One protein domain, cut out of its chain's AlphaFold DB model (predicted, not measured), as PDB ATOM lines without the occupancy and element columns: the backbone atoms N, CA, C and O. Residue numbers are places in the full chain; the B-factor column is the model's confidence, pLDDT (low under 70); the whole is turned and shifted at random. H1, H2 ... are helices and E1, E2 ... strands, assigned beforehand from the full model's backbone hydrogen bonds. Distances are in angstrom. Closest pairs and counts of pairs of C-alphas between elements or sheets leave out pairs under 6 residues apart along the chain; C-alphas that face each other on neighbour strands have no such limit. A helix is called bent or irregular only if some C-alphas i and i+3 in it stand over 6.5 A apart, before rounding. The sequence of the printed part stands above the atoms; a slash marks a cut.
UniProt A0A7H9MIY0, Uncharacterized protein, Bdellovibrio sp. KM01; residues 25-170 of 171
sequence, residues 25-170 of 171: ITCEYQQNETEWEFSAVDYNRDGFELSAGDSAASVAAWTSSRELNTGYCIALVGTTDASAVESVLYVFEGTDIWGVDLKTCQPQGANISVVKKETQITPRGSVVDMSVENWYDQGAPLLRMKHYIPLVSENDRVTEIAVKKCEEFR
ATOM      1  N   ILE A  25      -6.518 -26.413 -39.185       98.31
ATOM      2  CA  ILE A  25      -7.632 -26.760 -40.064       98.31
ATOM      3  C   ILE A  25      -7.412 -25.981 -41.361       98.31
ATOM      4  O   ILE A  25      -7.414 -24.754 -41.345       98.31
ATOM      5  N   THR A  26      -7.203 -26.669 -42.478       98.06
ATOM      6  CA  THR A  26      -7.151 -26.062 -43.811       98.06
ATOM      7  C   THR A  26      -8.468 -26.337 -44.512       98.06
ATOM      8  O   THR A  26      -8.830 -27.491 -44.713       98.06
ATOM      9  N   CYS A  27      -9.184 -25.279 -44.872       97.69
ATOM     10  CA  CYS A  27     -10.405 -25.373 -45.660       97.69
ATOM     11  C   CYS A  27     -10.103 -24.994 -47.100       97.69
ATOM     12  O   CYS A  27      -9.580 -23.906 -47.345       97.69
ATOM     13  N   GLU A  28     -10.453 -25.863 -48.034       95.00
ATOM     14  CA  GLU A  28     -10.119 -25.705 -49.442       95.00
ATOM     15  C   GLU A  28     -11.365 -25.378 -50.252       95.00
ATOM     16  O   GLU A  28     -12.385 -26.064 -50.151       95.00
ATOM     17  N   TYR A  29     -11.274 -24.339 -51.076       92.88
ATOM     18  CA  TYR A  29     -12.348 -23.897 -51.953       92.88
ATOM     19  C   TYR A  29     -11.819 -23.724 -53.364       92.88
ATOM     20  O   TYR A  29     -10.763 -23.129 -53.580       92.88
ATOM     21  N   GLN A  30     -12.577 -24.227 -54.323       88.88
ATOM     22  CA  GLN A  30     -12.248 -24.166 -55.736       88.88
ATOM     23  C   GLN A  30     -13.216 -23.200 -56.417       88.88
ATOM     24  O   GLN A  30     -14.416 -23.214 -56.138       88.88
ATOM     25  N   GLN A  31     -12.692 -22.307 -57.256       82.38
ATOM     26  CA  GLN A  31     -13.530 -21.360 -57.988       82.38
ATOM     27  C   GLN A  31     -14.092 -22.025 -59.251       82.38
ATOM     28  O   GLN A  31     -13.335 -22.387 -60.146       82.38
ATOM     29  N   ASN A  32     -15.411 -22.146 -59.352       76.00
ATOM     30  CA  ASN A  32     -16.091 -22.587 -60.566       76.00
ATOM     31  C   ASN A  32     -16.806 -21.382 -61.188       76.00
ATOM     32  O   ASN A  32     -17.740 -20.840 -60.599       76.00
ATOM     33  N   GLU A  33     -16.320 -20.916 -62.341       76.94
ATOM     34  CA  GLU A  33     -16.764 -19.677 -62.998       76.94
ATOM     35  C   GLU A  33     -16.707 -18.449 -62.061       76.94
ATOM     36  O   GLU A  33     -15.667 -17.794 -61.943       76.94
ATOM     37  N   THR A  34     -17.811 -18.133 -61.376       76.75
ATOM     38  CA  THR A  34     -17.942 -17.004 -60.438       76.75
ATOM     39  C   THR A  34     -18.205 -17.408 -58.986       76.75
ATOM     40  O   THR A  34     -18.212 -16.530 -58.125       76.75
ATOM     41  N   GLU A  35     -18.423 -18.690 -58.688       83.31
ATOM     42  CA  GLU A  35     -18.784 -19.168 -57.347       83.31
ATOM     43  C   GLU A  35     -17.660 -19.984 -56.695       83.31
ATOM     44  O   GLU A  35     -16.872 -20.652 -57.364       83.31
ATOM     45  N   TRP A  36     -17.582 -19.923 -55.362       87.75
ATOM     46  CA  TRP A  36     -16.663 -20.739 -54.571       87.75
ATOM     47  C   TRP A  36     -17.350 -22.016 -54.091       87.75
ATOM     48  O   TRP A  36     -18.300 -21.978 -53.295       87.75
ATOM     49  N   GLU A  37     -16.821 -23.152 -54.524       88.94
ATOM     50  CA  GLU A  37     -17.265 -24.480 -54.119       88.94
ATOM     51  C   GLU A  37     -16.334 -25.045 -53.044       88.94
ATOM     52  O   GLU A  37     -15.115 -24.898 -53.117       88.94
ATOM     53  N   PHE A  38     -16.906 -25.681 -52.019       90.62
ATOM     54  CA  PHE A  38     -16.119 -26.381 -51.007       90.62
ATOM     55  C   PHE A  38     -15.500 -27.637 -51.621       90.62
ATOM     56  O   PHE A  38     -16.209 -28.460 -52.196       90.62
ATOM     57  N   SER A  39     -14.188 -27.772 -51.472       89.12
ATOM     58  CA  SER A  39     -13.410 -28.878 -52.018       89.12
ATOM     59  C   SER A  39     -13.100 -29.921 -50.955       89.12
ATOM     60  O   SER A  39     -13.467 -31.088 -51.083       89.12
ATOM     61  N   ALA A  40     -12.409 -29.492 -49.900       92.19
ATOM     62  CA  ALA A  40     -11.842 -30.383 -48.905       92.19
ATOM     63  C   ALA A  40     -11.633 -29.662 -47.571       92.19
ATOM     64  O   ALA A  40     -11.641 -28.430 -47.478       92.19
ATOM     65  N   VAL A  41     -11.447 -30.468 -46.530       95.50
ATOM     66  CA  VAL A  41     -11.004 -30.012 -45.218       95.50
ATOM     67  C   VAL A  41      -9.922 -30.948 -44.706       95.50
ATOM     68  O   VAL A  41     -10.147 -32.154 -44.589       95.50
ATOM     69  N   ASP A  42      -8.786 -30.370 -44.337       95.62
ATOM     70  CA  ASP A  42      -7.626 -31.087 -43.825       95.62
ATOM     71  C   ASP A  42      -7.267 -30.608 -42.425       95.62
ATOM     72  O   ASP A  42      -7.232 -29.412 -42.135       95.62
ATOM     73  N   TYR A  43      -6.979 -31.550 -41.537       94.19
ATOM     74  CA  TYR A  43      -6.520 -31.278 -40.181       94.19
ATOM     75  C   TYR A  43      -5.672 -32.443 -39.682       94.19
ATOM     76  O   TYR A  43      -5.951 -33.609 -39.966       94.19
ATOM     77  N   ASN A  44      -4.671 -32.137 -38.865       91.69
ATOM     78  CA  ASN A  44      -3.970 -33.141 -38.082       91.69
ATOM     79  C   ASN A  44      -4.734 -33.368 -36.767       91.69
ATOM     80  O   ASN A  44      -5.001 -32.426 -36.032       91.69
ATOM     81  N   ARG A  45      -5.120 -34.611 -36.469       85.94
ATOM     82  CA  ARG A  45      -5.788 -34.955 -35.202       85.94
ATOM     83  C   ARG A  45      -4.820 -34.924 -34.018       85.94
ATOM     84  O   ARG A  45      -5.189 -34.490 -32.927       85.94
ATOM     85  N   ASP A  46      -3.608 -35.413 -34.235       89.88
ATOM     86  CA  ASP A  46      -2.619 -35.620 -33.180       89.88
ATOM     87  C   ASP A  46      -1.804 -34.353 -32.915       89.88
ATOM     88  O   ASP A  46      -1.310 -34.155 -31.806       89.88
ATOM     89  N   GLY A  47      -1.744 -33.459 -33.900       91.94
ATOM     90  CA  GLY A  47      -0.976 -32.224 -33.874       91.94
ATOM     91  C   GLY A  47       0.511 -32.415 -34.072       91.94
ATOM     92  O   GLY A  47       1.018 -33.518 -34.268       91.94
ATOM     93  N   PHE A  48       1.198 -31.285 -34.079       94.38
ATOM     94  CA  PHE A  48       2.628 -31.184 -34.275       94.38
ATOM     95  C   PHE A  48       3.241 -30.577 -33.024       94.38
ATOM     96  O   PHE A  48       2.896 -29.463 -32.636       94.38
ATOM     97  N   GLU A  49       4.144 -31.323 -32.405       95.25
ATOM     98  CA  GLU A  49       5.018 -30.819 -31.354       95.25
ATOM     99  C   GLU A  49       6.172 -30.076 -32.033       95.25
ATOM    100  O   GLU A  49       7.009 -30.701 -32.688       95.25
ATOM    101  N   LEU A  50       6.161 -28.743 -31.955       95.06
ATOM    102  CA  LEU A  50       7.121 -27.881 -32.639       95.06
ATOM    103  C   LEU A  50       7.884 -27.016 -31.637       95.06
ATOM    104  O   LEU A  50       7.296 -26.204 -30.921       95.06
ATOM    105  N   SER A  51       9.210 -27.133 -31.639       95.31
ATOM    106  CA  SER A  51      10.104 -26.142 -31.033       95.31
ATOM    107  C   SER A  51      10.399 -25.015 -32.027       95.31
ATOM    108  O   SER A  51      10.132 -25.128 -33.224       95.31
ATOM    109  N   ALA A  52      11.005 -23.923 -31.556       94.50
ATOM    110  CA  ALA A  52      11.444 -22.844 -32.437       94.50
ATOM    111  C   ALA A  52      12.381 -23.367 -33.550       94.50
ATOM    112  O   ALA A  52      13.445 -23.917 -33.266       94.50
ATOM    113  N   GLY A  53      11.985 -23.172 -34.810       93.12
ATOM    114  CA  GLY A  53      12.696 -23.643 -36.000       93.12
ATOM    115  C   GLY A  53      12.361 -25.072 -36.446       93.12
ATOM    116  O   GLY A  53      12.746 -25.446 -37.556       93.12
ATOM    117  N   ASP A  54      11.635 -25.858 -35.644       95.88
ATOM    118  CA  ASP A  54      11.090 -27.138 -36.105       95.88
ATOM    119  C   ASP A  54      10.016 -26.884 -37.161       95.88
ATOM    120  O   ASP A  54       9.254 -25.923 -37.065       95.88
ATOM    121  N   SER A  55       9.939 -27.762 -38.159       95.88
ATOM    122  CA  SER A  55       8.943 -27.679 -39.221       95.88
ATOM    123  C   SER A  55       8.232 -29.012 -39.412       95.88
ATOM    124  O   SER A  55       8.827 -30.080 -39.231       95.88
ATOM    125  N   ALA A  56       6.956 -28.928 -39.773       96.94
ATOM    126  CA  ALA A  56       6.143 -30.052 -40.200       96.94
ATOM    127  C   ALA A  56       5.219 -29.626 -41.346       96.94
ATOM    128  O   ALA A  56       4.625 -28.546 -41.309       96.94
ATOM    129  N   ALA A  57       5.080 -30.483 -42.353       96.94
ATOM    130  CA  ALA A  57       4.077 -30.340 -43.395       96.94
ATOM    131  C   ALA A  57       2.692 -30.614 -42.796       96.94
ATOM    132  O   ALA A  57       2.442 -31.694 -42.261       96.94
ATOM    133  N   SER A  58       1.799 -29.633 -42.887       95.38
ATOM    134  CA  SER A  58       0.424 -29.739 -42.402       95.38
ATOM    135  C   SER A  58      -0.523 -30.300 -43.458       95.38
ATOM    136  O   SER A  58      -1.389 -31.108 -43.149       95.38
ATOM    137  N   VAL A  59      -0.368 -29.879 -44.712       95.56
ATOM    138  CA  VAL A  59      -1.168 -30.372 -45.841       95.56
ATOM    139  C   VAL A  59      -0.319 -30.328 -47.100       95.56
ATOM    140  O   VAL A  59       0.511 -29.430 -47.247       95.56
ATOM    141  N   ALA A  60      -0.507 -31.293 -47.991       95.75
ATOM    142  CA  ALA A  60       0.140 -31.319 -49.292       95.75
ATOM    143  C   ALA A  60      -0.735 -32.048 -50.310       95.75
ATOM    144  O   ALA A  60      -1.298 -33.098 -50.001       95.75
ATOM    145  N   ALA A  61      -0.790 -31.522 -51.528       94.12
ATOM    146  CA  ALA A  61      -1.477 -32.147 -52.649       94.12
ATOM    147  C   ALA A  61      -0.829 -31.730 -53.975       94.12
ATOM    148  O   ALA A  61      -0.158 -30.699 -54.061       94.12
ATOM    149  N   TRP A  62      -1.021 -32.536 -55.019       93.06
ATOM    150  CA  TRP A  62      -0.543 -32.236 -56.367       93.06
ATOM    151  C   TRP A  62      -1.420 -32.887 -57.435       93.06
ATOM    152  O   TRP A  62      -2.025 -33.938 -57.214       93.06
ATOM    153  N   THR A  63      -1.474 -32.264 -58.610       90.12
ATOM    154  CA  THR A  63      -2.094 -32.858 -59.800       90.12
ATOM    155  C   THR A  63      -1.202 -33.974 -60.357       90.12
ATOM    156  O   THR A  63       0.006 -33.977 -60.128       90.12
ATOM    157  N   SER A  64      -1.767 -34.926 -61.106       87.44
ATOM    158  CA  SER A  64      -0.991 -36.046 -61.687       87.44
ATOM    159  C   SER A  64      -1.295 -36.350 -63.159       87.44
ATOM    160  O   SER A  64      -0.652 -37.203 -63.764       87.44
ATOM    161  N   SER A  65      -2.257 -35.650 -63.752       83.62
ATOM    162  CA  SER A  65      -2.788 -35.883 -65.101       83.62
ATOM    163  C   SER A  65      -2.263 -34.893 -66.145       83.62
ATOM    164  O   SER A  65      -2.637 -34.988 -67.316       83.62
ATOM    165  N   ARG A  66      -1.402 -33.946 -65.754       83.69
ATOM    166  CA  ARG A  66      -0.943 -32.845 -66.613       83.69
ATOM    167  C   ARG A  66       0.457 -33.091 -67.157       83.69
ATOM    168  O   ARG A  66       1.261 -33.795 -66.552       83.69
ATOM    169  N   GLU A  67       0.760 -32.432 -68.277       87.94
ATOM    170  CA  GLU A  67       2.126 -32.360 -68.814       87.94
ATOM    171  C   GLU A  67       3.074 -31.678 -67.818       87.94
ATOM    172  O   GLU A  67       4.170 -32.170 -67.561       87.94
ATOM    173  N   LEU A  68       2.612 -30.581 -67.209       90.62
ATOM    174  CA  LEU A  68       3.253 -29.933 -66.073       90.62
ATOM    175  C   LEU A  68       2.258 -29.901 -64.914       90.62
ATOM    176  O   LEU A  68       1.230 -29.223 -64.987       90.62
ATOM    177  N   ASN A  69       2.546 -30.679 -63.875       91.62
ATOM    178  CA  ASN A  69       1.703 -30.772 -62.693       91.62
ATOM    179  C   ASN A  69       1.976 -29.612 -61.746       91.62
ATOM    180  O   ASN A  69       3.118 -29.183 -61.613       91.62
ATOM    181  N   THR A  70       0.932 -29.156 -61.061       93.25
ATOM    182  CA  THR A  70       1.017 -28.152 -59.999       93.25
ATOM    183  C   THR A  70       0.757 -28.847 -58.668       93.25
ATOM    184  O   THR A  70      -0.151 -29.671 -58.553       93.25
ATOM    185  N   GLY A  71       1.546 -28.523 -57.655       94.50
ATOM    186  CA  GLY A  71       1.353 -28.994 -56.294       94.50
ATOM    187  C   GLY A  71       1.589 -27.893 -55.280       94.50
ATOM    188  O   GLY A  71       2.204 -26.867 -55.572       94.50
ATOM    189  N   TYR A  72       1.084 -28.110 -54.075       96.19
ATOM    190  CA  TYR A  72       1.380 -27.261 -52.939       96.19
ATOM    191  C   TYR A  72       1.666 -28.088 -51.698       96.19
ATOM    192  O   TYR A  72       1.306 -29.260 -51.582       96.19
ATOM    193  N   CYS A  73       2.319 -27.435 -50.752       98.06
ATOM    194  CA  CYS A  73       2.422 -27.906 -49.392       98.06
ATOM    195  C   CYS A  73       2.372 -26.700 -48.449       98.06
ATOM    196  O   CYS A  73       3.006 -25.675 -48.708       98.06
ATOM    197  N   ILE A  74       1.601 -26.809 -47.370       98.25
ATOM    198  CA  ILE A  74       1.632 -25.856 -46.262       98.25
ATOM    199  C   ILE A  74       2.466 -26.483 -45.149       98.25
ATOM    200  O   ILE A  74       2.235 -27.634 -44.777       98.25
ATOM    201  N   ALA A  75       3.425 -25.733 -44.620       97.81
ATOM    202  CA  ALA A  75       4.186 -26.098 -43.436       97.81
ATOM    203  C   ALA A  75       3.814 -25.204 -42.258       97.81
ATOM    204  O   ALA A  75       3.595 -24.004 -42.429       97.81
ATOM    205  N   LEU A  76       3.854 -25.781 -41.063       97.69
ATOM    206  CA  LEU A  76       3.978 -25.030 -39.823       97.69
ATOM    207  C   LEU A  76       5.444 -25.026 -39.409       97.69
ATOM    208  O   LEU A  76       6.091 -26.077 -39.418       97.69
ATOM    209  N   VAL A  77       5.966 -23.857 -39.048       97.38
ATOM    210  CA  VAL A  77       7.286 -23.719 -38.424       97.38
ATOM    211  C   VAL A  77       7.106 -23.126 -37.034       97.38
ATOM    212  O   VAL A  77       6.456 -22.089 -36.867       97.38
ATOM    213  N   GLY A  78       7.654 -23.799 -36.025       96.38
ATOM    214  CA  GLY A  78       7.615 -23.325 -34.648       96.38
ATOM    215  C   GLY A  78       8.383 -22.014 -34.508       96.38
ATOM    216  O   GLY A  78       9.466 -21.847 -35.074       96.38
ATOM    217  N   THR A  79       7.837 -21.075 -33.740       95.25
ATOM    218  CA  THR A  79       8.487 -19.788 -33.465       95.25
ATOM    219  C   THR A  79       8.996 -19.732 -32.028       95.25
ATOM    220  O   THR A  79       8.761 -20.633 -31.226       95.25
ATOM    221  N   THR A  80       9.690 -18.651 -31.672       93.50
ATOM    222  CA  THR A  80      10.008 -18.352 -30.268       93.50
ATOM    223  C   THR A  80       8.805 -17.806 -29.488       93.50
ATOM    224  O   THR A  80       8.965 -17.399 -28.346       93.50
ATOM    225  N   ASP A  81       7.616 -17.723 -30.082       92.62
ATOM    226  CA  ASP A  81       6.379 -17.344 -29.405       92.62
ATOM    227  C   ASP A  81       5.431 -18.550 -29.380       92.62
ATOM    228  O   ASP A  81       4.914 -18.975 -30.409       92.62
ATOM    229  N   ALA A  82       5.156 -19.091 -28.191       90.38
ATOM    230  CA  ALA A  82       4.265 -20.243 -28.011       90.38
ATOM    231  C   ALA A  82       2.814 -19.994 -28.483       90.38
ATOM    232  O   ALA A  82       2.022 -20.927 -28.671       90.38
ATOM    233  N   SER A  83       2.441 -18.727 -28.681       94.50
ATOM    234  CA  SER A  83       1.128 -18.323 -29.175       94.50
ATOM    235  C   SER A  83       1.047 -18.195 -30.701       94.50
ATOM    236  O   SER A  83      -0.043 -17.930 -31.213       94.50
ATOM    237  N   ALA A  84       2.144 -18.425 -31.435       96.44
ATOM    238  CA  ALA A  84       2.188 -18.282 -32.887       96.44
ATOM    239  C   ALA A  84       3.088 -19.316 -33.594       96.44
ATOM    240  O   ALA A  84       4.094 -19.787 -33.067       96.44
ATOM    241  N   VAL A  85       2.742 -19.610 -34.844       97.06
ATOM    242  CA  VAL A  85       3.552 -20.395 -35.796       97.06
ATOM    243  C   VAL A  85       3.776 -19.593 -37.065       97.06
ATOM    244  O   VAL A  85       2.987 -18.711 -37.389       97.06
ATOM    245  N   GLU A  86       4.819 -19.906 -37.823       97.81
ATOM    246  CA  GLU A  86       4.862 -19.506 -39.228       97.81
ATOM    247  C   GLU A  86       4.053 -20.508 -40.047       97.81
ATOM    248  O   GLU A  86       4.381 -21.692 -40.079       97.81
ATOM    249  N   SER A  87       3.020 -20.026 -40.732       98.19
ATOM    250  CA  SER A  87       2.351 -20.784 -41.787       98.19
ATOM    251  C   SER A  87       3.071 -20.480 -43.097       98.19
ATOM    252  O   SER A  87       3.188 -19.312 -43.483       98.19
ATOM    253  N   VAL A  88       3.582 -21.509 -43.770       98.00
ATOM    254  CA  VAL A  88       4.367 -21.359 -44.998       98.00
ATOM    255  C   VAL A  88       3.717 -22.128 -46.133       98.00
ATOM    256  O   VAL A  88       3.705 -23.351 -46.099       98.00
ATOM    257  N   LEU A  89       3.233 -21.432 -47.159       98.19
ATOM    258  CA  LEU A  89       2.781 -22.056 -48.398       98.19
ATOM    259  C   LEU A  89       3.954 -22.183 -49.370       98.19
ATOM    260  O   LEU A  89       4.547 -21.180 -49.764       98.19
ATOM    261  N   TYR A  90       4.223 -23.402 -49.813       97.88
ATOM    262  CA  TYR A  90       5.050 -23.711 -50.971       97.88
ATOM    263  C   TYR A  90       4.143 -24.128 -52.124       97.88
ATOM    264  O   TYR A  90       3.300 -25.002 -51.946       97.88
ATOM    265  N   VAL A  91       4.332 -23.541 -53.304       97.25
ATOM    266  CA  VAL A  91       3.726 -24.015 -54.558       97.25
ATOM    267  C   VAL A  91       4.848 -24.434 -55.482       97.25
ATOM    268  O   VAL A  91       5.841 -23.715 -55.627       97.25
ATOM    269  N   PHE A  92       4.699 -25.598 -56.090       96.44
ATOM    270  CA  PHE A  92       5.692 -26.196 -56.959       96.44
ATOM    271  C   PHE A  92       5.056 -26.736 -58.230       96.44
ATOM    272  O   PHE A  92       3.881 -27.093 -58.258       96.44
ATOM    273  N   GLU A  93       5.858 -26.798 -59.281       95.25
ATOM    274  CA  GLU A  93       5.473 -27.381 -60.556       95.25
ATOM    275  C   GLU A  93       6.495 -28.427 -60.974       95.25
ATOM    276  O   GLU A  93       7.687 -28.286 -60.694       95.25
ATOM    277  N   GLY A  94       6.047 -29.487 -61.638       94.38
ATOM    278  CA  GLY A  94       6.955 -30.507 -62.140       94.38
ATOM    279  C   GLY A  94       6.286 -31.573 -62.988       94.38
ATOM    280  O   GLY A  94       5.068 -31.732 -62.992       94.38
ATOM    281  N   THR A  95       7.101 -32.308 -63.738       94.44
ATOM    282  CA  THR A  95       6.615 -33.369 -64.635       94.44
ATOM    283  C   THR A  95       6.500 -34.722 -63.935       94.44
ATOM    284  O   THR A  95       5.775 -35.589 -64.406       94.44
ATOM    285  N   ASP A  96       7.224 -34.919 -62.833       92.88
ATOM    286  CA  ASP A  96       7.278 -36.183 -62.096       92.88
ATOM    287  C   ASP A  96       7.300 -35.904 -60.589       92.88
ATOM    288  O   ASP A  96       8.363 -35.713 -59.999       92.88
ATOM    289  N   ILE A  97       6.110 -35.809 -59.990       94.62
ATOM    290  CA  ILE A  97       5.903 -35.566 -58.559       94.62
ATOM    291  C   ILE A  97       5.354 -36.852 -57.943       94.62
ATOM    292  O   ILE A  97       4.273 -37.311 -58.321       94.62
ATOM    293  N   TRP A  98       6.065 -37.413 -56.967       93.94
ATOM    294  CA  TRP A  98       5.645 -38.644 -56.285       93.94
ATOM    295  C   TRP A  98       5.501 -38.496 -54.770       93.94
ATOM    296  O   TRP A  98       5.048 -39.432 -54.110       93.94
ATOM    297  N   GLY A  99       5.844 -37.337 -54.204       94.62
ATOM    298  CA  GLY A  99       5.658 -37.098 -52.779       94.62
ATOM    299  C   GLY A  99       6.073 -35.711 -52.312       94.62
ATOM    300  O   GLY A  99       6.505 -34.862 -53.091       94.62
ATOM    301  N   VAL A 100       5.967 -35.513 -51.001       96.75
ATOM    302  CA  VAL A 100       6.475 -34.348 -50.276       96.75
ATOM    303  C   VAL A 100       7.146 -34.840 -48.998       96.75
ATOM    304  O   VAL A 100       6.626 -35.710 -48.300       96.75
ATOM    305  N   ASP A 101       8.308 -34.277 -48.680       95.69
ATOM    306  CA  ASP A 101       8.964 -34.491 -47.398       95.69
ATOM    307  C   ASP A 101       8.133 -33.841 -46.282       95.69
ATOM    308  O   ASP A 101       7.992 -32.617 -46.218       95.69
ATOM    309  N   LEU A 102       7.593 -34.665 -45.385       92.75
ATOM    310  CA  LEU A 102       6.663 -34.211 -44.348       92.75
ATOM    311  C   LEU A 102       7.309 -33.362 -43.244       92.75
ATOM    312  O   LEU A 102       6.598 -32.821 -42.403       92.75
ATOM    313  N   LYS A 103       8.637 -33.230 -43.214       92.38
ATOM    314  CA  LYS A 103       9.337 -32.372 -42.252       92.38
ATOM    315  C   LYS A 103       9.655 -31.005 -42.844       92.38
ATOM    316  O   LYS A 103       9.624 -30.003 -42.148       92.38
ATOM    317  N   THR A 104      10.004 -30.965 -44.121       89.12
ATOM    318  CA  THR A 104      10.536 -29.761 -44.775       89.12
ATOM    319  C   THR A 104       9.585 -29.161 -45.797       89.12
ATOM    320  O   THR A 104       9.858 -28.072 -46.309       89.12
ATOM    321  N   CYS A 105       8.484 -29.859 -46.102       95.56
ATOM    322  CA  CYS A 105       7.499 -29.461 -47.102       95.56
ATOM    323  C   CYS A 105       8.131 -29.316 -48.504       95.56
ATOM    324  O   CYS A 105       7.631 -28.600 -49.368       95.56
ATOM    325  N   GLN A 106       9.268 -29.995 -48.723       94.69
ATOM    326  CA  GLN A 106       9.970 -30.031 -50.001       94.69
ATOM    327  C   GLN A 106       9.360 -31.106 -50.903       94.69
ATOM    328  O   GLN A 106       9.188 -32.243 -50.454       94.69
ATOM    329  N   PRO A 107       9.055 -30.791 -52.169       95.31
ATOM    330  CA  PRO A 107       8.515 -31.774 -53.092       95.31
ATOM    331  C   PRO A 107       9.568 -32.822 -53.469       95.31
ATOM    332  O   PRO A 107      10.761 -32.529 -53.581       95.31
ATOM    333  N   GLN A 108       9.114 -34.054 -53.673       95.88
ATOM    334  CA  GLN A 108       9.932 -35.203 -54.041       95.88
ATOM    335  C   GLN A 108       9.565 -35.671 -55.450       95.88
ATOM    336  O   GLN A 108       8.387 -35.829 -55.783       95.88
ATOM    337  N   GLY A 109      10.584 -35.864 -56.288       94.00
ATOM    338  CA  GLY A 109      10.379 -36.060 -57.717       94.00
ATOM    339  C   GLY A 109      11.558 -35.669 -58.587       94.00
ATOM    340  O   GLY A 109      12.676 -35.476 -58.103       94.00
ATOM    341  N   ALA A 110      11.279 -35.545 -59.879       91.00
ATOM    342  CA  ALA A 110      12.206 -35.062 -60.889       91.00
ATOM    343  C   ALA A 110      11.604 -33.875 -61.650       91.00
ATOM    344  O   ALA A 110      10.391 -33.769 -61.827       91.00
ATOM    345  N   ASN A 111      12.478 -32.978 -62.118       95.38
ATOM    346  CA  ASN A 111      12.100 -31.760 -62.845       95.38
ATOM    347  C   ASN A 111      11.082 -30.899 -62.080       95.38
ATOM    348  O   ASN A 111      10.116 -30.419 -62.669       95.38
ATOM    349  N   ILE A 112      11.293 -30.733 -60.772       96.50
ATOM    350  CA  ILE A 112      10.427 -29.924 -59.912       96.50
ATOM    351  C   ILE A 112      11.077 -28.571 -59.633       96.50
ATOM    352  O   ILE A 112      12.264 -28.499 -59.308       96.50
ATOM    353  N   SER A 113      10.286 -27.505 -59.701       96.19
ATOM    354  CA  SER A 113      10.653 -26.166 -59.251       96.19
ATOM    355  C   SER A 113       9.633 -25.639 -58.244       96.19
ATOM    356  O   SER A 113       8.429 -25.820 -58.395       96.19
ATOM    357  N   VAL A 114      10.112 -24.960 -57.200       96.12
ATOM    358  CA  VAL A 114       9.243 -24.154 -56.334       96.12
ATOM    359  C   VAL A 114       8.985 -22.833 -57.049       96.12
ATOM    360  O   VAL A 114       9.922 -22.078 -57.309       96.12
ATOM    361  N   VAL A 115       7.723 -22.561 -57.362       95.75
ATOM    362  CA  VAL A 115       7.283 -21.365 -58.095       95.75
ATOM    363  C   VAL A 115       6.726 -20.287 -57.170       95.75
ATOM    364  O   VAL A 115       6.735 -19.110 -57.522       95.75
ATOM    365  N   LYS A 116       6.293 -20.660 -55.958       96.06
ATOM    366  CA  LYS A 116       5.818 -19.720 -54.937       96.06
ATOM    367  C   LYS A 116       6.246 -20.151 -53.541       96.06
ATOM    368  O   LYS A 116       6.178 -21.333 -53.207       96.06
ATOM    369  N   LYS A 117       6.632 -19.178 -52.715       97.19
ATOM    370  CA  LYS A 117       6.801 -19.337 -51.269       97.19
ATOM    371  C   LYS A 117       6.215 -18.125 -50.555       97.19
ATOM    372  O   LYS A 117       6.700 -17.014 -50.746       97.19
ATOM    373  N   GLU A 118       5.216 -18.347 -49.715       97.38
ATOM    374  CA  GLU A 118       4.599 -17.316 -48.877       97.38
ATOM    375  C   GLU A 118       4.730 -17.721 -47.415       97.38
ATOM    376  O   GLU A 118       4.477 -18.869 -47.065       97.38
ATOM    377  N   THR A 119       5.143 -16.790 -46.560       97.50
ATOM    378  CA  THR A 119       5.362 -17.038 -45.132       97.50
ATOM    379  C   THR A 119       4.622 -15.991 -44.324       97.50
ATOM    380  O   THR A 119       4.767 -14.795 -44.583       97.50
ATOM    381  N   GLN A 120       3.865 -16.433 -43.321       97.94
ATOM    382  CA  GLN A 120       3.150 -15.541 -42.421       97.94
ATOM    383  C   GLN A 120       3.218 -16.032 -40.975       97.94
ATOM    384  O   GLN A 120       2.830 -17.158 -40.667       97.94
ATOM    385  N   ILE A 121       3.643 -15.147 -40.068       97.75
ATOM    386  CA  ILE A 121       3.480 -15.362 -38.627       97.75
ATOM    387  C   ILE A 121       1.985 -15.342 -38.318       97.75
ATOM    388  O   ILE A 121       1.294 -14.354 -38.564       97.75
ATOM    389  N   THR A 122       1.494 -16.458 -37.799       97.81
ATOM    390  CA  THR A 122       0.081 -16.742 -37.598       97.81
ATOM    391  C   THR A 122      -0.176 -17.011 -36.121       97.81
ATOM    392  O   THR A 122       0.197 -18.072 -35.612       97.81
ATOM    393  N   PRO A 123      -0.809 -16.067 -35.408       97.69
ATOM    394  CA  PRO A 123      -1.239 -16.300 -34.040       97.69
ATOM    395  C   PRO A 123      -2.318 -17.380 -33.983       97.69
ATOM    396  O   PRO A 123      -3.167 -17.483 -34.875       97.69
ATOM    397  N   ARG A 124      -2.353 -18.131 -32.885       96.81
ATOM    398  CA  ARG A 124      -3.477 -19.015 -32.562       96.81
ATOM    399  C   ARG A 124      -4.798 -18.239 -32.600       96.81
ATOM    400  O   ARG A 124      -4.876 -17.083 -32.190       96.81
ATOM    401  N   GLY A 125      -5.848 -18.882 -33.091       97.50
ATOM    402  CA  GLY A 125      -7.150 -18.276 -33.345       97.50
ATOM    403  C   GLY A 125      -7.243 -17.467 -34.644       97.50
ATOM    404  O   GLY A 125      -8.312 -16.922 -34.911       97.50
ATOM    405  N   SER A 126      -6.184 -17.399 -35.458       98.12
ATOM    406  CA  SER A 126      -6.181 -16.653 -36.727       98.12
ATOM    407  C   SER A 126      -6.311 -17.568 -37.944       98.12
ATOM    408  O   SER A 126      -5.859 -18.714 -37.934       98.12
ATOM    409  N   VAL A 127      -6.910 -17.028 -39.006       97.75
ATOM    410  CA  VAL A 127      -6.949 -17.625 -40.347       97.75
ATOM    411  C   VAL A 127      -5.966 -16.897 -41.250       97.75
ATOM    412  O   VAL A 127      -5.973 -15.667 -41.311       97.75
ATOM    413  N   VAL A 128      -5.184 -17.666 -41.999       97.31
ATOM    414  CA  VAL A 128      -4.408 -17.186 -43.141       97.31
ATOM    415  C   VAL A 128      -5.125 -17.565 -44.425       97.31
ATOM    416  O   VAL A 128      -5.625 -18.679 -44.573       97.31
ATOM    417  N   ASP A 129      -5.185 -16.619 -45.350       97.06
ATOM    418  CA  ASP A 129      -5.728 -16.826 -46.682       97.06
ATOM    419  C   ASP A 129      -4.585 -17.113 -47.649       97.06
ATOM    420  O   ASP A 129      -3.644 -16.329 -47.751       97.06
ATOM    421  N   MET A 130      -4.657 -18.251 -48.320       96.81
ATOM    422  CA  MET A 130      -3.622 -18.757 -49.204       96.81
ATOM    423  C   MET A 130      -4.252 -19.165 -50.528       96.81
ATOM    424  O   MET A 130      -5.414 -19.563 -50.572       96.81
ATOM    425  N   SER A 131      -3.494 -19.103 -51.619       94.75
ATOM    426  CA  SER A 131      -4.027 -19.487 -52.922       94.75
ATOM    427  C   SER A 131      -3.024 -20.190 -53.823       94.75
ATOM    428  O   SER A 131      -1.820 -19.929 -53.766       94.75
ATOM    429  N   VAL A 132      -3.531 -21.080 -54.672       93.50
ATOM    430  CA  VAL A 132      -2.766 -21.768 -55.714       93.50
ATOM    431  C   VAL A 132      -3.459 -21.509 -57.039       93.50
ATOM    432  O   VAL A 132      -4.621 -21.864 -57.235       93.50
ATOM    433  N   GLU A 133      -2.753 -20.834 -57.935       89.62
ATOM    434  CA  GLU A 133      -3.207 -20.632 -59.306       89.62
ATOM    435  C   GLU A 133      -3.019 -21.919 -60.115       89.62
ATOM    436  O   GLU A 133      -2.235 -22.792 -59.743       89.62
ATOM    437  N   ASN A 134      -3.721 -22.028 -61.243       84.88
ATOM    438  CA  ASN A 134      -3.645 -23.188 -62.134       84.88
ATOM    439  C   ASN A 134      -3.962 -24.521 -61.432       84.88
ATOM    440  O   ASN A 134      -3.321 -25.531 -61.714       84.88
ATOM    441  N   TRP A 135      -4.952 -24.548 -60.538       84.56
ATOM    442  CA  TRP A 135      -5.285 -25.732 -59.746       84.56
ATOM    443  C   TRP A 135      -6.266 -26.704 -60.442       84.56
ATOM    444  O   TRP A 135      -7.059 -27.328 -59.774       84.56
ATOM    445  N   TYR A 136      -6.262 -26.888 -61.768       72.94
ATOM    446  CA  TYR A 136      -7.068 -27.933 -62.450       72.94
ATOM    447  C   TYR A 136      -6.479 -28.306 -63.826       72.94
ATOM    448  O   TYR A 136      -5.660 -27.579 -64.392       72.94
ATOM    449  N   ASP A 137      -6.948 -29.427 -64.386       58.31
ATOM    450  CA  ASP A 137      -6.441 -30.068 -65.612       58.31
ATOM    451  C   ASP A 137      -6.716 -29.338 -66.939       58.31
ATOM    452  O   ASP A 137      -6.102 -29.686 -67.945       58.31
ATOM    453  N   GLN A 138      -7.608 -28.341 -66.989       55.16
ATOM    454  CA  GLN A 138      -8.041 -27.717 -68.257       55.16
ATOM    455  C   GLN A 138      -7.759 -26.210 -68.377       55.16
ATOM    456  O   GLN A 138      -8.206 -25.579 -69.333       55.16
ATOM    457  N   GLY A 139      -6.954 -25.649 -67.469       56.16
ATOM    458  CA  GLY A 139      -6.630 -24.220 -67.452       56.16
ATOM    459  C   GLY A 139      -7.715 -23.388 -66.761       56.16
ATOM    460  O   GLY A 139      -8.883 -23.450 -67.135       56.16
ATOM    461  N   ALA A 140      -7.287 -22.610 -65.754       63.16
ATOM    462  CA  ALA A 140      -8.099 -22.093 -64.635       63.16
ATOM    463  C   ALA A 140      -8.715 -23.245 -63.815       63.16
ATOM    464  O   ALA A 140      -8.913 -24.320 -64.375       63.16
ATOM    465  N   PRO A 141      -8.949 -23.134 -62.495       72.75
ATOM    466  CA  PRO A 141      -9.214 -22.013 -61.611       72.75
ATOM    467  C   PRO A 141      -8.286 -21.950 -60.374       72.75
ATOM    468  O   PRO A 141      -7.354 -22.731 -60.186       72.75
ATOM    469  N   LEU A 142      -8.547 -20.964 -59.530       87.50
ATOM    470  CA  LEU A 142      -7.853 -20.695 -58.281       87.50
ATOM    471  C   LEU A 142      -8.299 -21.681 -57.186       87.50
ATOM    472  O   LEU A 142      -9.495 -21.783 -56.903       87.50
ATOM    473  N   LEU A 143      -7.353 -22.353 -56.529       91.44
ATOM    474  CA  LEU A 143      -7.583 -22.928 -55.204       91.44
ATOM    475  C   LEU A 143      -7.393 -21.830 -54.177       91.44
ATOM    476  O   LEU A 143      -6.358 -21.163 -54.167       91.44
ATOM    477  N   ARG A 144      -8.356 -21.677 -53.280       94.06
ATOM    478  CA  ARG A 144      -8.224 -20.834 -52.101       94.06
ATOM    479  C   ARG A 144      -8.267 -21.699 -50.861       94.06
ATOM    480  O   ARG A 144      -9.171 -22.508 -50.688       94.06
ATOM    481  N   MET A 145      -7.297 -21.498 -49.990       96.56
ATOM    482  CA  MET A 145      -7.161 -22.200 -48.730       96.56
ATOM    483  C   MET A 145      -7.305 -21.199 -47.593       96.56
ATOM    484  O   MET A 145      -6.586 -20.202 -47.525       96.56
ATOM    485  N   LYS A 146      -8.227 -21.475 -46.675       97.75
ATOM    486  CA  LYS A 146      -8.321 -20.787 -45.388       97.75
ATOM    487  C   LYS A 146      -7.632 -21.670 -44.357       97.75
ATOM    488  O   LYS A 146      -8.189 -22.684 -43.943       97.75
ATOM    489  N   HIS A 147      -6.404 -21.317 -43.995       98.12
ATOM    490  CA  HIS A 147      -5.580 -22.077 -43.065       98.12
ATOM    491  C   HIS A 147      -5.704 -21.501 -41.655       98.12
ATOM    492  O   HIS A 147      -5.198 -20.420 -41.355       98.12
ATOM    493  N   TYR A 148      -6.429 -22.207 -40.799       98.31
ATOM    494  CA  TYR A 148      -6.707 -21.818 -39.428       98.31
ATOM    495  C   TYR A 148      -5.738 -22.476 -38.455       98.31
ATOM    496  O   TYR A 148      -5.598 -23.700 -38.458       98.31
ATOM    497  N   ILE A 149      -5.155 -21.672 -37.567       97.94
ATOM    498  CA  ILE A 149      -4.393 -22.159 -36.414       97.94
ATOM    499  C   ILE A 149      -5.314 -22.115 -35.191       97.94
ATOM    500  O   ILE A 149      -5.647 -21.019 -34.739       97.94
ATOM    501  N   PRO A 150      -5.746 -23.257 -34.634       97.25
ATOM    502  CA  PRO A 150      -6.675 -23.292 -33.513       97.25
ATOM    503  C   PRO A 150      -6.124 -22.644 -32.242       97.25
ATOM    504  O   PRO A 150      -4.913 -22.602 -31.988       97.25
ATOM    505  N   LEU A 151      -7.041 -22.166 -31.402       97.00
ATOM    506  CA  LEU A 151      -6.728 -21.816 -30.020       97.00
ATOM    507  C   LEU A 151      -6.239 -23.057 -29.260       97.00
ATOM    508  O   LEU A 151      -6.624 -24.183 -29.568       97.00
ATOM    509  N   VAL A 152      -5.464 -22.856 -28.190       94.81
ATOM    510  CA  VAL A 152      -5.027 -23.964 -27.314       94.81
ATOM    511  C   VAL A 152      -6.226 -24.783 -26.818       94.81
ATOM    512  O   VAL A 152      -6.184 -26.007 -26.821       94.81
ATOM    513  N   SER A 153      -7.333 -24.116 -26.474       95.31
ATOM    514  CA  SER A 153      -8.581 -24.754 -26.029       95.31
ATOM    515  C   SER A 153      -9.316 -25.553 -27.111       95.31
ATOM    516  O   SER A 153     -10.256 -26.280 -26.800       95.31
ATOM    517  N   GLU A 154      -8.948 -25.382 -28.379       95.88
ATOM    518  CA  GLU A 154      -9.557 -26.055 -29.529       95.88
ATOM    519  C   GLU A 154      -8.700 -27.215 -30.055       95.88
ATOM    520  O   GLU A 154      -9.229 -28.061 -30.774       95.88
ATOM    521  N   ASN A 155      -7.410 -27.291 -29.688       91.00
ATOM    522  CA  ASN A 155      -6.457 -28.273 -30.217       91.00
ATOM    523  C   ASN A 155      -6.983 -29.716 -30.153       91.00
ATOM    524  O   ASN A 155      -6.923 -30.424 -31.151       91.00
ATOM    525  N   ASP A 156      -7.537 -30.150 -29.023       90.44
ATOM    526  CA  ASP A 156      -7.986 -31.542 -28.861       90.44
ATOM    527  C   ASP A 156      -9.344 -31.830 -29.527       90.44
ATOM    528  O   ASP A 156      -9.841 -32.954 -29.486       90.44
ATOM    529  N   ARG A 157      -9.959 -30.814 -30.144       94.38
ATOM    530  CA  ARG A 157     -11.303 -30.872 -30.732       94.38
ATOM    531  C   ARG A 157     -11.323 -30.501 -32.209       94.38
ATOM    532  O   ARG A 157     -12.401 -30.322 -32.772       94.38
ATOM    533  N   VAL A 158     -10.163 -30.399 -32.855       95.12
ATOM    534  CA  VAL A 158     -10.064 -29.986 -34.264       95.12
ATOM    535  C   VAL A 158     -10.922 -30.838 -35.192       95.12
ATOM    536  O   VAL A 158     -11.637 -30.283 -36.017       95.12
ATOM    537  N   THR A 159     -10.979 -32.154 -34.971       93.88
ATOM    538  CA  THR A 159     -11.860 -33.069 -35.715       93.88
ATOM    539  C   THR A 159     -13.345 -32.717 -35.580       93.88
ATOM    540  O   THR A 159     -14.103 -32.877 -36.531       93.88
ATOM    541  N   GLU A 160     -13.778 -32.221 -34.418       95.81
ATOM    542  CA  GLU A 160     -15.179 -31.870 -34.158       95.81
ATOM    543  C   GLU A 160     -15.565 -30.518 -34.764       95.81
ATOM    544  O   GLU A 160     -16.716 -30.318 -35.150       95.81
ATOM    545  N   ILE A 161     -14.625 -29.572 -34.808       96.62
ATOM    546  CA  ILE A 161     -14.908 -28.185 -35.202       96.62
ATOM    547  C   ILE A 161     -14.543 -27.886 -36.660       96.62
ATOM    548  O   ILE A 161     -14.996 -26.868 -37.177       96.62
ATOM    549  N   ALA A 162     -13.752 -28.741 -37.322       96.88
ATOM    550  CA  ALA A 162     -13.184 -28.482 -38.646       96.88
ATOM    551  C   ALA A 162     -14.233 -28.095 -39.695       96.88
ATOM    552  O   ALA A 162     -14.128 -27.031 -40.300       96.88
ATOM    553  N   VAL A 163     -15.282 -28.906 -39.855       95.69
ATOM    554  CA  VAL A 163     -16.339 -28.653 -40.852       95.69
ATOM    555  C   VAL A 163     -17.032 -27.318 -40.589       95.69
ATOM    556  O   VAL A 163     -17.151 -26.496 -41.492       95.69
ATOM    557  N   LYS A 164     -17.409 -27.057 -39.333       96.62
ATOM    558  CA  LYS A 164     -18.069 -25.806 -38.948       96.62
ATOM    559  C   LYS A 164     -17.175 -24.589 -39.202       96.62
ATOM    560  O   LYS A 164     -17.647 -23.578 -39.707       96.62
ATOM    561  N   LYS A 165     -15.877 -24.684 -38.895       97.38
ATOM    562  CA  LYS A 165     -14.904 -23.626 -39.205       97.38
ATOM    563  C   LYS A 165     -14.836 -23.371 -40.716       97.38
ATOM    564  O   LYS A 165     -14.835 -22.219 -41.130       97.38
ATOM    565  N   CYS A 166     -14.868 -24.411 -41.549       96.81
ATOM    566  CA  CYS A 166     -14.911 -24.239 -43.004       96.81
ATOM    567  C   CYS A 166     -16.228 -23.640 -43.519       96.81
ATOM    568  O   CYS A 166     -16.236 -22.948 -44.534       96.81
ATOM    569  N   GLU A 167     -17.349 -23.833 -42.835       94.75
ATOM    570  CA  GLU A 167     -18.573 -23.092 -43.159       94.75
ATOM    571  C   GLU A 167     -18.433 -21.604 -42.798       94.75
ATOM    572  O   GLU A 167     -18.807 -20.742 -43.590       94.75
ATOM    573  N   GLU A 168     -17.838 -21.298 -41.639       96.25
ATOM    574  CA  GLU A 168     -17.590 -19.928 -41.164       96.25
ATOM    575  C   GLU A 168     -16.598 -19.156 -42.053       96.25
ATOM    576  O   GLU A 168     -16.726 -17.943 -42.212       96.25
ATOM    577  N   PHE A 169     -15.605 -19.841 -42.627       95.50
ATOM    578  CA  PHE A 169     -14.533 -19.220 -43.414       95.50
ATOM    579  C   PHE A 169     -14.783 -19.186 -44.921       95.50
ATOM    580  O   PHE A 169     -13.911 -18.716 -45.661       95.50
ATOM    581  N   ARG A 170     -15.939 -19.678 -45.378       92.38
ATOM    582  CA  ARG A 170     -16.275 -19.718 -46.802       92.38
ATOM    583  C   ARG A 170     -16.134 -18.309 -47.424       92.38
ATOM    584  O   ARG A 170     -16.665 -17.357 -46.850       92.38
TER     585      ARG A 170
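What this domain is: This is residues 25 to 170 of the 171 residues of an uncharacterized protein of Bdellovibrio sp. KM01 (UniProt A0A7H9MIY0). Two four-stranded antiparallel sheets, E2 E1 E9 E8 and E4 E5 E6 E7, lie face to face as a sandwich with crossed strands, and the one helix, H1, packs on the face of the first sheet turned away from the second. Beyond the second sheet the end of hairpin E6 and E7 folds back over E4, while the tip of hairpin E1 and E2 splays away from the second sheet. The printed part has 146 residues, with nine named strands, E1 to E9, then H1; its class is mostly strand. It is compact, with a radius of gyration of the C-alphas of 15.1 A and spans of 44 by 34 by 22 A.

How they stand to each other: Start at E1, residues 25 to 32, in a hairpin with E2, residues 35 to 43; N 28 and O 40 are 2.9 A apart, within hydrogen-bond range. E1 is also the antiparallel neighbour of E9, residues 143 to 148, with N 27 and O 146 at 2.9 A. E9 forms a hairpin with E8, residues 127 to 132, with N 130 and O 145 at 2.9 A. H1, residues 152 to 168, is on one face of this strongly twisted sheet, making two layers, at a height over the sheet of 8.0 A. It runs along the strands, at 18 degrees to E2 on the local plane; its closest C-alpha pair with E1 is Cys 27 and Cys 166, 5.4 A. H1 is irregular, with C-alphas 156 and 159 8.0 A apart, and 7 of its 13 O i to N i+4 pairs are within range. E3, residues 48 to 50, pairs with no named strand. E4, residues 55 to 62, E5, 69 to 78, E6, 84 to 100, and E7, 107 to 123, form a meander, each the antiparallel neighbour of the one before; look for N 58 and O 74 at 2.8 A, N 73 and O 90 at 2.9 A, and N 89 and O 118 at 2.9 A. E6 bends by 163 degrees at residue 97 and E7 by 169 degrees at residue 110. In the sandwich, two sheets face to face, the facing parts are 10.1 A centre to centre, with strands at 44 degrees.

Where its parts are: Find C-alpha 25 at (-7.632, -26.760, -40.064); E1 runs 22.6 A from there, and E2 24.3 A. E4 spans 20.1 A, E5 29.6 A, E6 24.1 A and E7 26.4 A. H1 spans 19.1 A, ending at C-alpha 168, (-17.590, -19.928, -41.164).

The domain as a whole: The C-alphas farthest apart, Glu 67 and Ser 153, are 44.8 A apart. The printed part has no cut and no long link. Residues 137 to 140 are under pLDDT 70.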